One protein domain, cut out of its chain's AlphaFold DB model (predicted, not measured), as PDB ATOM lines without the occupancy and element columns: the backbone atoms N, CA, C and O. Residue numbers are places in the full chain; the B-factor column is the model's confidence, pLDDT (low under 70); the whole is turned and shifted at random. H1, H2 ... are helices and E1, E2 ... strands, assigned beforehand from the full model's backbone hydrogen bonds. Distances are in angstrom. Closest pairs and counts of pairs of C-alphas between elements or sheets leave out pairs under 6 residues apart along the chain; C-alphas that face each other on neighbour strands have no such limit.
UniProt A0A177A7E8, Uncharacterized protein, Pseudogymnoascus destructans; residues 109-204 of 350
ATOM      1  N   PRO A 109       1.897  -2.478  14.062       67.31
ATOM      2  CA  PRO A 109       0.983  -1.334  14.050       67.31
ATOM      3  C   PRO A 109       1.609  -0.045  13.495       67.31
ATOM      4  O   PRO A 109       2.800   0.221  13.660       67.31
ATOM      5  N   ASP A 110       0.762   0.817  12.923       70.88
ATOM      6  CA  ASP A 110       1.125   2.143  12.388       70.88
ATOM      7  C   ASP A 110       1.417   3.213  13.467       70.88
ATOM      8  O   ASP A 110       1.656   4.378  13.136       70.88
ATOM      9  N   PHE A 111       1.446   2.828  14.748       77.12
ATOM     10  CA  PHE A 111       1.740   3.676  15.909       77.12
ATOM     11  C   PHE A 111       2.899   3.094  16.753       77.12
ATOM     12  O   PHE A 111       3.123   1.879  16.742       77.12
ATOM     13  N   PRO A 112       3.687   3.928  17.464       82.94
ATOM     14  CA  PRO A 112       4.878   3.464  18.173       82.94
ATOM     15  C   PRO A 112       4.507   2.495  19.303       82.94
ATOM     16  O   PRO A 112       3.744   2.843  20.196       82.94
ATOM     17  N   THR A 113       5.060   1.280  19.264       83.06
ATOM     18  CA  THR A 113       4.598   0.142  20.084       83.06
ATOM     19  C   THR A 113       5.781  -0.685  20.608       83.06
ATOM     20  O   THR A 113       6.727  -0.940  19.857       83.06
ATOM     21  N   PRO A 114       5.780  -1.133  21.876       86.00
ATOM     22  CA  PRO A 114       6.750  -2.102  22.379       86.00
ATOM     23  C   PRO A 114       6.459  -3.511  21.841       86.00
ATOM     24  O   PRO A 114       5.354  -4.026  21.982       86.00
ATOM     25  N   VAL A 115       7.464  -4.160  21.251       83.19
ATOM     26  CA  VAL A 115       7.318  -5.460  20.572       83.19
ATOM     27  C   VAL A 115       8.310  -6.497  21.100       83.19
ATOM     28  O   VAL A 115       9.475  -6.194  21.380       83.19
ATOM     29  N   VAL A 116       7.849  -7.743  21.230       83.44
ATOM     30  CA  VAL A 116       8.684  -8.906  21.566       83.44
ATOM     31  C   VAL A 116       9.282  -9.460  20.277       83.44
ATOM     32  O   VAL A 116       8.571  -9.660  19.298       83.44
ATOM     33  N   VAL A 117      10.591  -9.716  20.263       79.94
ATOM     34  CA  VAL A 117      11.291 -10.218  19.073       79.94
ATOM     35  C   VAL A 117      12.293 -11.299  19.463       79.94
ATOM     36  O   VAL A 117      12.986 -11.199  20.479       79.94
ATOM     37  N   THR A 118      12.377 -12.357  18.663       80.19
ATOM     38  CA  THR A 118      13.347 -13.438  18.845       80.19
ATOM     39  C   THR A 118      14.703 -13.064  18.255       80.19
ATOM     40  O   THR A 118      14.821 -12.624  17.116       80.19
ATOM     41  N   ASP A 119      15.758 -13.254  19.043       77.31
ATOM     42  CA  ASP A 119      17.140 -13.192  18.575       77.31
ATOM     43  C   ASP A 119      17.413 -14.326  17.565       77.31
ATOM     44  O   ASP A 119      16.807 -15.396  17.639       77.31
ATOM     45  N   SER A 120      18.413 -14.142  16.703       75.94
ATOM     46  CA  SER A 120      19.072 -15.189  15.904       75.94
ATOM     47  C   SER A 120      19.366 -16.486  16.679       75.94
ATOM     48  O   SER A 120      19.327 -17.579  16.122       75.94
ATOM     49  N   SER A 121      19.622 -16.366  17.986       76.06
ATOM     50  CA  SER A 121      19.869 -17.478  18.916       76.06
ATOM     51  C   SER A 121      18.592 -18.117  19.497       76.06
ATOM     52  O   SER A 121      18.670 -18.865  20.468       76.06
ATOM     53  N   GLY A 122      17.403 -17.774  18.989       74.25
ATOM     54  CA  GLY A 122      16.102 -18.246  19.485       74.25
ATOM     55  C   GLY A 122      15.673 -17.672  20.844       74.25
ATOM     56  O   GLY A 122      14.620 -18.039  21.363       74.25
ATOM     57  N   LYS A 123      16.464 -16.771  21.442       83.25
ATOM     58  CA  LYS A 123      16.157 -16.145  22.734       83.25
ATOM     59  C   LYS A 123      15.141 -15.003  22.544       83.25
ATOM     60  O   LYS A 123      15.432 -14.104  21.755       83.25
ATOM     61  N   PRO A 124      14.012 -14.953  23.277       83.00
ATOM     62  CA  PRO A 124      13.145 -13.779  23.274       83.00
ATOM     63  C   PRO A 124      13.848 -12.558  23.893       83.00
ATOM     64  O   PRO A 124      14.563 -12.656  24.898       83.00
ATOM     65  N   ARG A 125      13.618 -11.404  23.273       86.25
ATOM     66  CA  ARG A 125      13.996 -10.050  23.694       86.25
ATOM     67  C   ARG A 125      12.795  -9.125  23.480       86.25
ATOM     68  O   ARG A 125      11.812  -9.534  22.866       86.25
ATOM     69  N   TRP A 126      12.871  -7.880  23.937       86.69
ATOM     70  CA  TRP A 126      11.891  -6.850  23.578       86.69
ATOM     71  C   TRP A 126      12.569  -5.564  23.107       86.69
ATOM     72  O   TRP A 126      13.720  -5.285  23.445       86.69
ATOM     73  N   THR A 127      11.857  -4.792  22.297       86.75
ATOM     74  CA  THR A 127      12.291  -3.504  21.747       86.75
ATOM     75  C   THR A 127      11.070  -2.600  21.545       86.75
ATOM     76  O   THR A 127       9.973  -2.948  21.978       86.75
ATOM     77  N   ILE A 128      11.237  -1.441  20.909       86.12
ATOM     78  CA  ILE A 128      10.135  -0.551  20.523       86.12
ATOM     79  C   ILE A 128      10.189  -0.357  19.008       86.12
ATOM     80  O   ILE A 128      11.196   0.120  18.485       86.12
ATOM     81  N   SER A 129       9.116  -0.711  18.302       82.75
ATOM     82  CA  SER A 129       8.939  -0.350  16.897       82.75
ATOM     83  C   SER A 129       8.408   1.078  16.807       82.75
ATOM     84  O   SER A 129       7.374   1.391  17.391       82.75
ATOM     85  N   ILE A 130       9.107   1.937  16.063       80.88
ATOM     86  CA  ILE A 130       8.688   3.312  15.761       80.88
ATOM     87  C   ILE A 130       8.499   3.401  14.238       80.88
ATOM     88  O   ILE A 130       9.490   3.283  13.513       80.88
ATOM     89  N   PRO A 131       7.263   3.554  13.729       78.25
ATOM     90  CA  PRO A 131       7.007   3.571  12.289       78.25
ATOM     91  C   PRO A 131       7.647   4.779  11.580       78.25
ATOM     92  O   PRO A 131       7.644   5.885  12.128       78.25
ATOM     93  N   PRO A 132       8.156   4.620  10.343       70.94
ATOM     94  CA  PRO A 132       8.955   5.641   9.653       70.94
ATOM     95  C   PRO A 132       8.156   6.872   9.191       70.94
ATOM     96  O   PRO A 132       8.748   7.850   8.742       70.94
ATOM     97  N   HIS A 133       6.823   6.828   9.273       71.81
ATOM     98  CA  HIS A 133       5.925   7.959   9.021       71.81
ATOM     99  C   HIS A 133       5.595   8.782  10.274       71.81
ATOM    100  O   HIS A 133       4.943   9.817  10.149       71.81
ATOM    101  N   THR A 134       6.022   8.354  11.467       70.44
ATOM    102  CA  THR A 134       5.826   9.137  12.697       70.44
ATOM    103  C   THR A 134       6.740  10.365  12.723       70.44
ATOM    104  O   THR A 134       7.888  10.322  12.276       70.44
ATOM    105  N   ALA A 135       6.230  11.485  13.239       72.75
ATOM    106  CA  ALA A 135       7.035  12.684  13.448       72.75
ATOM    107  C   ALA A 135       7.987  12.482  14.639       72.75
ATOM    108  O   ALA A 135       7.594  11.920  15.660       72.75
ATOM    109  N   PHE A 136       9.226  12.965  14.525       71.31
ATOM    110  CA  PHE A 136      10.219  12.903  15.600       71.31
ATOM    111  C   PHE A 136      10.606  14.320  16.071       71.31
ATOM    112  O   PHE A 136      10.837  15.172  15.210       71.31
ATOM    113  N   PRO A 137      10.727  14.585  17.390       77.38
ATOM    114  CA  PRO A 137      10.419  13.682  18.506       77.38
ATOM    115  C   PRO A 137       8.920  13.351  18.587       77.38
ATOM    116  O   PRO A 137       8.090  14.156  18.161       77.38
ATOM    117  N   LEU A 138       8.589  12.176  19.137       80.62
ATOM    118  CA  LEU A 138       7.198  11.734  19.346       80.62
ATOM    119  C   LEU A 138       6.444  12.698  20.281       80.62
ATOM    120  O   LEU A 138       7.056  13.571  20.911       80.62
ATOM    121  N   LEU A 139       5.122  12.559  20.390       83.19
ATOM    122  CA  LEU A 139       4.344  13.370  21.326       83.19
ATOM    123  C   LEU A 139       4.573  12.878  22.774       83.19
ATOM    124  O   LEU A 139       4.826  11.691  23.004       83.19
ATOM    125  N   PRO A 140       4.444  13.754  23.792       80.81
ATOM    126  CA  PRO A 140       4.537  13.355  25.198       80.81
ATOM    127  C   PRO A 140       3.506  12.293  25.613       80.81
ATOM    128  O   PRO A 140       3.761  11.541  26.552       80.81
ATOM    129  N   GLY A 141       2.365  12.216  24.912       82.44
ATOM    130  CA  GLY A 141       1.370  11.150  25.075       82.44
ATOM    131  C   GLY A 141       1.938   9.782  24.698       82.44
ATOM    132  O   GLY A 141       1.981   8.891  25.544       82.44
ATOM    133  N   ASP A 142       2.470   9.656  23.480       83.94
ATOM    134  CA  ASP A 142       3.106   8.438  22.962       83.94
ATOM    135  C   ASP A 142       4.208   7.942  23.915       83.94
ATOM    136  O   ASP A 142       4.263   6.766  24.274       83.94
ATOM    137  N   TYR A 143       5.070   8.848  24.398       84.00
ATOM    138  CA  TYR A 143       6.116   8.499  25.364       84.00
ATOM    139  C   TYR A 143       5.562   8.016  26.714       84.00
ATOM    140  O   TYR A 143       6.166   7.132  27.328       84.00
ATOM    141  N   ALA A 144       4.436   8.560  27.184       82.56
ATOM    142  CA  ALA A 144       3.790   8.113  28.416       82.56
ATOM    143  C   ALA A 144       3.150   6.721  28.255       82.56
ATOM    144  O   ALA A 144       3.311   5.876  29.138       82.56
ATOM    145  N   GLU A 145       2.500   6.454  27.120       84.00
ATOM    146  CA  GLU A 145       1.906   5.150  26.803       84.00
ATOM    147  C   GLU A 145       2.976   4.056  26.650       84.00
ATOM    148  O   GLU A 145       2.916   3.032  27.339       84.00
ATOM    149  N   LEU A 146       4.029   4.319  25.864       85.44
ATOM    150  CA  LEU A 146       5.209   3.450  25.770       85.44
ATOM    151  C   LEU A 146       5.802   3.153  27.158       85.44
ATOM    152  O   LEU A 146       6.202   2.022  27.449       85.44
ATOM    153  N   CYS A 147       5.868   4.155  28.039       84.50
ATOM    154  CA  CYS A 147       6.417   3.985  29.381       84.50
ATOM    155  C   CYS A 147       5.522   3.143  30.308       84.50
ATOM    156  O   CYS A 147       6.051   2.477  31.200       84.50
ATOM    157  N   ALA A 148       4.202   3.145  30.108       83.88
ATOM    158  CA  ALA A 148       3.286   2.268  30.834       83.88
ATOM    159  C   ALA A 148       3.431   0.807  30.366       83.88
ATOM    160  O   ALA A 148       3.678  -0.087  31.176       83.88
ATOM    161  N   GLN A 149       3.369   0.574  29.052       82.94
ATOM    162  CA  GLN A 149       3.365  -0.767  28.453       82.94
ATOM    163  C   GLN A 149       4.714  -1.506  28.585       82.94
ATOM    164  O   GLN A 149       4.756  -2.719  28.807       82.94
ATOM    165  N   THR A 150       5.844  -0.795  28.476       85.81
ATOM    166  CA  THR A 150       7.182  -1.430  28.497       85.81
ATOM    167  C   THR A 150       7.516  -2.140  29.810       85.81
ATOM    168  O   THR A 150       8.275  -3.110  29.792       85.81
ATOM    169  N   GLY A 151       6.931  -1.724  30.939       82.56
ATOM    170  CA  GLY A 151       7.102  -2.413  32.222       82.56
ATOM    171  C   GLY A 151       6.546  -3.841  32.208       82.56
ATOM    172  O   GLY A 151       7.206  -4.770  32.682       82.56
ATOM    173  N   GLU A 152       5.367  -4.035  31.617       80.69
ATOM    174  CA  GLU A 152       4.701  -5.339  31.533       80.69
ATOM    175  C   GLU A 152       5.420  -6.276  30.559       80.69
ATOM    176  O   GLU A 152       5.679  -7.435  30.885       80.69
ATOM    177  N   ILE A 153       5.847  -5.761  29.403       83.88
ATOM    178  CA  ILE A 153       6.562  -6.541  28.380       83.88
ATOM    179  C   ILE A 153       7.970  -6.948  28.845       83.88
ATOM    180  O   ILE A 153       8.401  -8.080  28.601       83.88
ATOM    181  N   ALA A 154       8.662  -6.092  29.605       84.94
ATOM    182  CA  ALA A 154       9.913  -6.462  30.267       84.94
ATOM    183  C   ALA A 154       9.714  -7.612  31.275       84.94
ATOM    184  O   ALA A 154      10.509  -8.558  31.318       84.94
ATOM    185  N   MET A 155       8.625  -7.583  32.058       82.62
ATOM    186  CA  MET A 155       8.268  -8.687  32.956       82.62
ATOM    187  C   MET A 155       7.912  -9.961  32.173       82.62
ATOM    188  O   MET A 155       8.471 -11.018  32.479       82.62
ATOM    189  N   HIS A 156       7.089  -9.858  31.124       82.19
ATOM    190  CA  HIS A 156       6.715 -10.957  30.227       82.19
ATOM    191  C   HIS A 156       7.957 -11.677  29.687       82.19
ATOM    192  O   HIS A 156       8.144 -12.867  29.959       82.19
ATOM    193  N   VAL A 157       8.862 -10.964  29.003       85.25
ATOM    194  CA  VAL A 157      10.082 -11.561  28.429       85.25
ATOM    195  C   VAL A 157      10.989 -12.146  29.513       85.25
ATOM    196  O   VAL A 157      11.562 -13.218  29.315       85.25
ATOM    197  N   SER A 158      11.079 -11.518  30.693       84.25
ATOM    198  CA  SER A 158      11.846 -12.088  31.808       84.25
ATOM    199  C   SER A 158      11.249 -13.403  32.336       84.25
ATOM    200  O   SER A 158      12.008 -14.312  32.673       84.25
ATOM    201  N   SER A 159       9.920 -13.557  32.340       80.81
ATOM    202  CA  SER A 159       9.234 -14.774  32.801       80.81
ATOM    203  C   SER A 159       9.347 -15.941  31.809       80.81
ATOM    204  O   SER A 159       9.602 -17.072  32.228       80.81
ATOM    205  N   LEU A 160       9.294 -15.668  30.494       80.88
ATOM    206  CA  LEU A 160       9.576 -16.657  29.441       80.88
ATOM    207  C   LEU A 160      10.979 -17.275  29.586       80.88
ATOM    208  O   LEU A 160      11.168 -18.466  29.333       80.88
ATOM    209  N   LEU A 161      11.957 -16.463  29.999       79.81
ATOM    210  CA  LEU A 161      13.348 -16.867  30.211       79.81
ATOM    211  C   LEU A 161      13.576 -17.538  31.574       79.81
ATOM    212  O   LEU A 161      14.366 -18.476  31.679       79.81
ATOM    213  N   HIS A 162      12.883 -17.075  32.616       71.12
ATOM    214  CA  HIS A 162      13.076 -17.499  34.001       71.12
ATOM    215  C   HIS A 162      11.779 -18.066  34.596       71.12
ATOM    216  O   HIS A 162      11.178 -17.469  35.488       71.12
ATOM    217  N   LYS A 163      11.402 -19.269  34.135       59.09
ATOM    218  CA  LYS A 163      10.159 -20.023  34.434       59.09
ATOM    219  C   LYS A 163       9.760 -20.226  35.914       59.09
ATOM    220  O   LYS A 163       8.763 -20.891  36.178       59.09
ATOM    221  N   SER A 164      10.534 -19.736  36.877       53.12
ATOM    222  CA  SER A 164      10.291 -19.907  38.317       53.12
ATOM    223  C   SER A 164      10.946 -18.835  39.203       53.12
ATOM    224  O   SER A 164      11.036 -19.022  40.417       53.12
ATOM    225  N   ALA A 165      11.423 -17.719  38.639       56.84
ATOM    226  CA  ALA A 165      11.979 -16.636  39.450       56.84
ATOM    227  C   ALA A 165      10.842 -15.833  40.117       56.84
ATOM    228  O   ALA A 165       9.954 -15.364  39.402       56.84
ATOM    229  N   PRO A 166      10.845 -15.632  41.451       57.69
ATOM    230  CA  PRO A 166       9.903 -14.714  42.081       57.69
ATOM    231  C   PRO A 166      10.160 -13.281  41.580       57.69
ATOM    232  O   PRO A 166      11.316 -12.939  41.298       57.69
ATOM    233  N   PRO A 167       9.125 -12.425  41.477       58.94
ATOM    234  CA  PRO A 167       9.298 -11.045  41.039       58.94
ATOM    235  C   PRO A 167      10.263 -10.322  41.984       58.94
ATOM    236  O   PRO A 167      10.015 -10.197  43.184       58.94
ATOM    237  N   ALA A 168      11.398  -9.879  41.442       59.41
ATOM    238  CA  ALA A 168      12.404  -9.166  42.213       59.41
ATOM    239  C   ALA A 168      11.832  -7.844  42.748       59.41
ATOM    240  O   ALA A 168      11.097  -7.151  42.042       59.41
ATOM    241  N   ALA A 169      12.204  -7.486  43.981       63.91
ATOM    242  CA  ALA A 169      11.817  -6.219  44.599       63.91
ATOM    243  C   ALA A 169      12.176  -5.016  43.705       63.91
ATOM    244  O   ALA A 169      13.130  -5.091  42.926       63.91
ATOM    245  N   HIS A 170      11.407  -3.925  43.836       65.00
ATOM    246  CA  HIS A 170      11.443  -2.746  42.959       65.00
ATOM    247  C   HIS A 170      12.854  -2.393  42.468       65.00
ATOM    248  O   HIS A 170      13.711  -1.933  43.228       65.00
ATOM    249  N   LYS A 171      13.079  -2.620  41.171       73.06
ATOM    250  CA  LYS A 171      14.347  -2.331  40.499       73.06
ATOM    251  C   LYS A 171      14.650  -0.826  40.592       73.06
ATOM    252  O   LYS A 171      13.731  -0.022  40.437       73.06
ATOM    253  N   PRO A 172      15.912  -0.419  40.822       75.31
ATOM    254  CA  PRO A 172      16.267   0.995  40.870       75.31
ATOM    255  C   PRO A 172      16.040   1.660  39.507       75.31
ATOM    256  O   PRO A 172      16.190   1.023  38.469       75.31
ATOM    257  N   TYR A 173      15.771   2.968  39.507       67.00
ATOM    258  CA  TYR A 173      15.539   3.782  38.301       67.00
ATOM    259  C   TYR A 173      16.651   3.676  37.233       67.00
ATOM    260  O   TYR A 173      16.414   3.883  36.048       67.00
ATOM    261  N   SER A 174      17.877   3.338  37.636       73.56
ATOM    262  CA  SER A 174      19.036   3.124  36.762       73.56
ATOM    263  C   SER A 174      19.188   1.684  36.229       73.56
ATOM    264  O   SER A 174      20.172   1.394  35.547       73.56
ATOM    265  N   HIS A 175      18.253   0.773  36.522       80.44
ATOM    266  CA  HIS A 175      18.296  -0.621  36.072       80.44
ATOM    267  C   HIS A 175      18.096  -0.737  34.552       80.44
ATOM    268  O   HIS A 175      17.004  -0.515  34.031       80.44
ATOM    269  N   ILE A 176      19.124  -1.208  33.846       82.38
ATOM    270  CA  ILE A 176      19.046  -1.579  32.426       82.38
ATOM    271  C   ILE A 176      18.561  -3.033  32.322       82.38
ATOM    272  O   ILE A 176      19.145  -3.916  32.949       82.38
ATOM    273  N   ASP A 177      17.511  -3.304  31.541       84.50
ATOM    274  CA  ASP A 177      17.063  -4.681  31.287       84.50
ATOM    275  C   ASP A 177      18.021  -5.405  30.316       84.50
ATOM    276  O   ASP A 177      18.178  -4.950  29.181       84.50
ATOM    277  N   PRO A 178      18.644  -6.541  30.698       85.38
ATOM    278  CA  PRO A 178      19.488  -7.335  29.797       85.38
ATOM    279  C   PRO A 178      18.730  -7.985  28.621       85.38
ATOM    280  O   PRO A 178      19.360  -8.571  27.737       85.38
ATOM    281  N   ASN A 179      17.395  -7.930  28.615       87.44
ATOM    282  CA  ASN A 179      16.541  -8.445  27.544       87.44
ATOM    283  C   ASN A 179      15.991  -7.350  26.618       87.44
ATOM    284  O   ASN A 179      15.406  -7.691  25.589       87.44
ATOM    285  N   PHE A 180      16.213  -6.071  26.941       88.31
ATOM    286  CA  PHE A 180      15.943  -4.968  26.022       88.31
ATOM    287  C   PHE A 180      16.931  -4.991  24.848       88.31
ATOM    288  O   PHE A 180      18.102  -5.360  24.990       88.31
ATOM    289  N   LEU A 181      16.454  -4.578  23.679       85.12
ATOM    290  CA  LEU A 181      17.218  -4.445  22.450       85.12
ATOM    291  C   LEU A 181      17.005  -3.029  21.897       85.12
ATOM    292  O   LEU A 181      15.867  -2.616  21.689       85.12
ATOM    293  N   ASP A 182      18.090  -2.289  21.660       82.44
ATOM    294  CA  ASP A 182      18.037  -0.943  21.066       82.44
ATOM    295  C   ASP A 182      17.309  -1.014  19.703       82.44
ATOM    296  O   ASP A 182      17.738  -1.810  18.857       82.44
ATOM    297  N   PRO A 183      16.239  -0.226  19.458       80.75
ATOM    298  CA  PRO A 183      15.487  -0.261  18.200       80.75
ATOM    299  C   PRO A 183      16.366  -0.120  16.954       80.75
ATOM    300  O   PRO A 183      16.155  -0.801  15.953       80.75
ATOM    301  N   THR A 184      17.423   0.694  17.038       76.31
ATOM    302  CA  THR A 184      18.359   0.938  15.927       76.31
ATOM    303  C   THR A 184      19.259  -0.261  15.627       76.31
ATOM    304  O   THR A 184      19.819  -0.372  14.537       76.31
ATOM    305  N   LEU A 185      19.405  -1.172  16.592       78.50
ATOM    306  CA  LEU A 185      20.116  -2.437  16.450       78.50
ATOM    307  C   LEU A 185      19.153  -3.557  16.028       78.50
ATOM    308  O   LEU A 185      19.526  -4.383  15.201       78.50
ATOM    309  N   ALA A 186      17.913  -3.552  16.529       74.44
ATOM    310  CA  ALA A 186      16.856  -4.465  16.094       74.44
ATOM    311  C   ALA A 186      16.549  -4.315  14.590       74.44
ATOM    312  O   ALA A 186      16.461  -5.316  13.880       74.44
ATOM    313  N   ASP A 187      16.469  -3.076  14.098       74.69
ATOM    314  CA  ASP A 187      16.319  -2.754  12.675       74.69
ATOM    315  C   ASP A 187      17.529  -3.222  11.841       74.69
ATOM    316  O   ASP A 187      17.376  -3.961  10.871       74.69
ATOM    317  N   ARG A 188      18.759  -2.913  12.280       73.75
ATOM    318  CA  ARG A 188      20.004  -3.335  11.598       73.75
ATOM    319  C   ARG A 188      20.221  -4.845  11.532       73.75
ATOM    320  O   ARG A 188      20.870  -5.315  10.603       73.75
ATOM    321  N   LEU A 189      19.716  -5.599  12.508       72.44
ATOM    322  CA  LEU A 189      19.711  -7.064  12.472       72.44
ATOM    323  C   LEU A 189      18.540  -7.631  11.647       72.44
ATOM    324  O   LEU A 189      18.369  -8.846  11.589       72.44
ATOM    325  N   GLY A 190      17.720  -6.772  11.034       68.19
ATOM    326  CA  GLY A 190      16.532  -7.160  10.284       68.19
ATOM    327  C   GLY A 190      15.452  -7.798  11.154       68.19
ATOM    328  O   GLY A 190      14.581  -8.467  10.619       68.19
ATOM    329  N   LEU A 191      15.487  -7.636  12.480       69.50
ATOM    330  CA  LEU A 191      14.599  -8.351  13.402       69.50
ATOM    331  C   LEU A 191      13.179  -7.766  13.404       69.50
ATOM    332  O   LEU A 191      12.215  -8.521  13.467       69.50
ATOM    333  N   LEU A 192      13.041  -6.446  13.231       68.31
ATOM    334  CA  LEU A 192      11.741  -5.794  13.003       68.31
ATOM    335  C   LEU A 192      11.152  -6.150  11.623       68.31
ATOM    336  O   LEU A 192       9.946  -6.364  11.488       68.31
ATOM    337  N   LEU A 193      12.010  -6.286  10.604       59.75
ATOM    338  CA  LEU A 193      11.611  -6.772   9.278       59.75
ATOM    339  C   LEU A 193      11.266  -8.269   9.304       59.75
ATOM    340  O   LEU A 193      10.328  -8.680   8.641       59.75
ATOM    341  N   SER A 194      11.972  -9.080  10.090       51.31
ATOM    342  CA  SER A 194      11.711 -10.514  10.251       51.31
ATOM    343  C   SER A 194      10.399 -10.760  10.997       51.31
ATOM    344  O   SER A 194       9.621 -11.609  10.578       51.31
ATOM    345  N   ALA A 195      10.095  -9.968  12.032       51.47
ATOM    346  CA  ALA A 195       8.792  -9.998  12.697       51.47
ATOM    347  C   ALA A 195       7.649  -9.671  11.715       51.47
ATOM    348  O   ALA A 195       6.711 -10.452  11.585       51.47
ATOM    349  N   SER A 196       7.766  -8.576  10.956       49.44
ATOM    350  CA  SER A 196       6.738  -8.176   9.979       49.44
ATOM    351  C   SER A 196       6.649  -9.091   8.744       49.44
ATOM    352  O   SER A 196       5.561  -9.270   8.207       49.44
ATOM    353  N   GLN A 197       7.742  -9.732   8.315       45.59
ATOM    354  CA  GLN A 197       7.734 -10.714   7.219       45.59
ATOM    355  C   GLN A 197       7.246 -12.102   7.657       45.59
ATOM    356  O   GLN A 197       6.592 -12.784   6.870       45.59
ATOM    357  N   ALA A 198       7.522 -12.525   8.896       42.75
ATOM    358  CA  ALA A 198       6.936 -13.737   9.472       42.75
ATOM    359  C   ALA A 198       5.412 -13.600   9.623       42.75
ATOM    360  O   ALA A 198       4.695 -14.561   9.366       42.75
ATOM    361  N   ALA A 199       4.952 -12.384   9.934       44.25
ATOM    362  CA  ALA A 199       3.559 -11.942   9.926       44.25
ATOM    363  C   ALA A 199       2.960 -11.732   8.512       44.25
ATOM    364  O   ALA A 199       1.889 -11.160   8.356       44.25
ATOM    365  N   GLY A 200       3.658 -12.118   7.436       35.97
ATOM    366  CA  GLY A 200       3.131 -12.045   6.068       35.97
ATOM    367  C   GLY A 200       2.949 -10.636   5.480       35.97
ATOM    368  O   GLY A 200       2.594 -10.526   4.303       35.97
ATOM    369  N   LEU A 201       3.237  -9.558   6.222       38.81
ATOM    370  CA  LEU A 201       3.208  -8.209   5.666       38.81
ATOM    371  C   LEU A 201       4.314  -8.046   4.624       38.81
ATOM    372  O   LEU A 201       5.510  -8.173   4.899       38.81
ATOM    373  N   THR A 202       3.927  -7.618   3.426       34.91
ATOM    374  CA  THR A 202       4.887  -7.028   2.498       34.91
ATOM    375  C   THR A 202       5.363  -5.688   3.059       34.91
ATOM    376  O   THR A 202       4.719  -4.663   2.828       34.91
ATOM    377  N   TYR A 203       6.514  -5.677   3.742       38.03
ATOM    378  CA  TYR A 203       7.308  -4.460   3.936       38.03
ATOM    379  C   TYR A 203       7.710  -3.941   2.551       38.03
ATOM    380  O   TYR A 203       8.728  -4.321   1.972       38.03
ATOM    381  N   ARG A 204       6.848  -3.106   1.975       33.81
ATOM    382  CA  ARG A 204       7.124  -2.365   0.755       33.81
ATOM    383  C   ARG A 204       7.802  -1.069   1.189       33.81
ATOM    384  O   ARG A 204       7.102  -0.225   1.746       33.81
TER     385      ARG A 204
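Overview. This is residues 109 to 204 of the 350 residues of an uncharacterized protein of Pseudogymnoascus destructans (UniProt A0A177A7E8). The hairpin E1 and E2 forms the core, between the long helix H1 on one side and short H2 and H3 on the other. Residues 168 to 176 stick out. The 96 printed residues, with E1, E2, H1, H2, H3 in order, are mixed in class, antiparallel in their sheet, compact with radius of gyration of the C-alphas 14.3 A, and flat, 43 by 34 by 18 A.

Along the chain. E1, residues 113 to 118, begins at C-alpha (4.598, 0.142, 20.084) and spans 16.2 A; E2, 124 to 129, 15.4 A. H1, 140 to 161, spans 31.9 A, with a kink of 29 degrees near residue 149. H2 is 183 to 188; H3, 191 to 198, ends at C-alpha (6.936, -13.737, 9.472).

Arrangement. In the hairpin, N 115 and O 127 are 2.9 A apart, within hydrogen-bond range. The closest C-alphas of E1 and H1, Pro 114 and Thr 150, are 6.2 A apart; of E2 and H2, Thr 127 and Pro 183, 5.8 A; of E1 and H3, Val 117 and Leu 191, 6.8 A. H1 and H3 are apart. Every O i to N i+4 pair is within range in H3, 16 of 18 in H1, 1 of 2 in H2.

Size, cuts and confidence. The printed part has no cut. The H1 to H2 link is long, 21 residues. Residues 109, 163 to 170, 173 and 190 to 204 are under pLDDT 70.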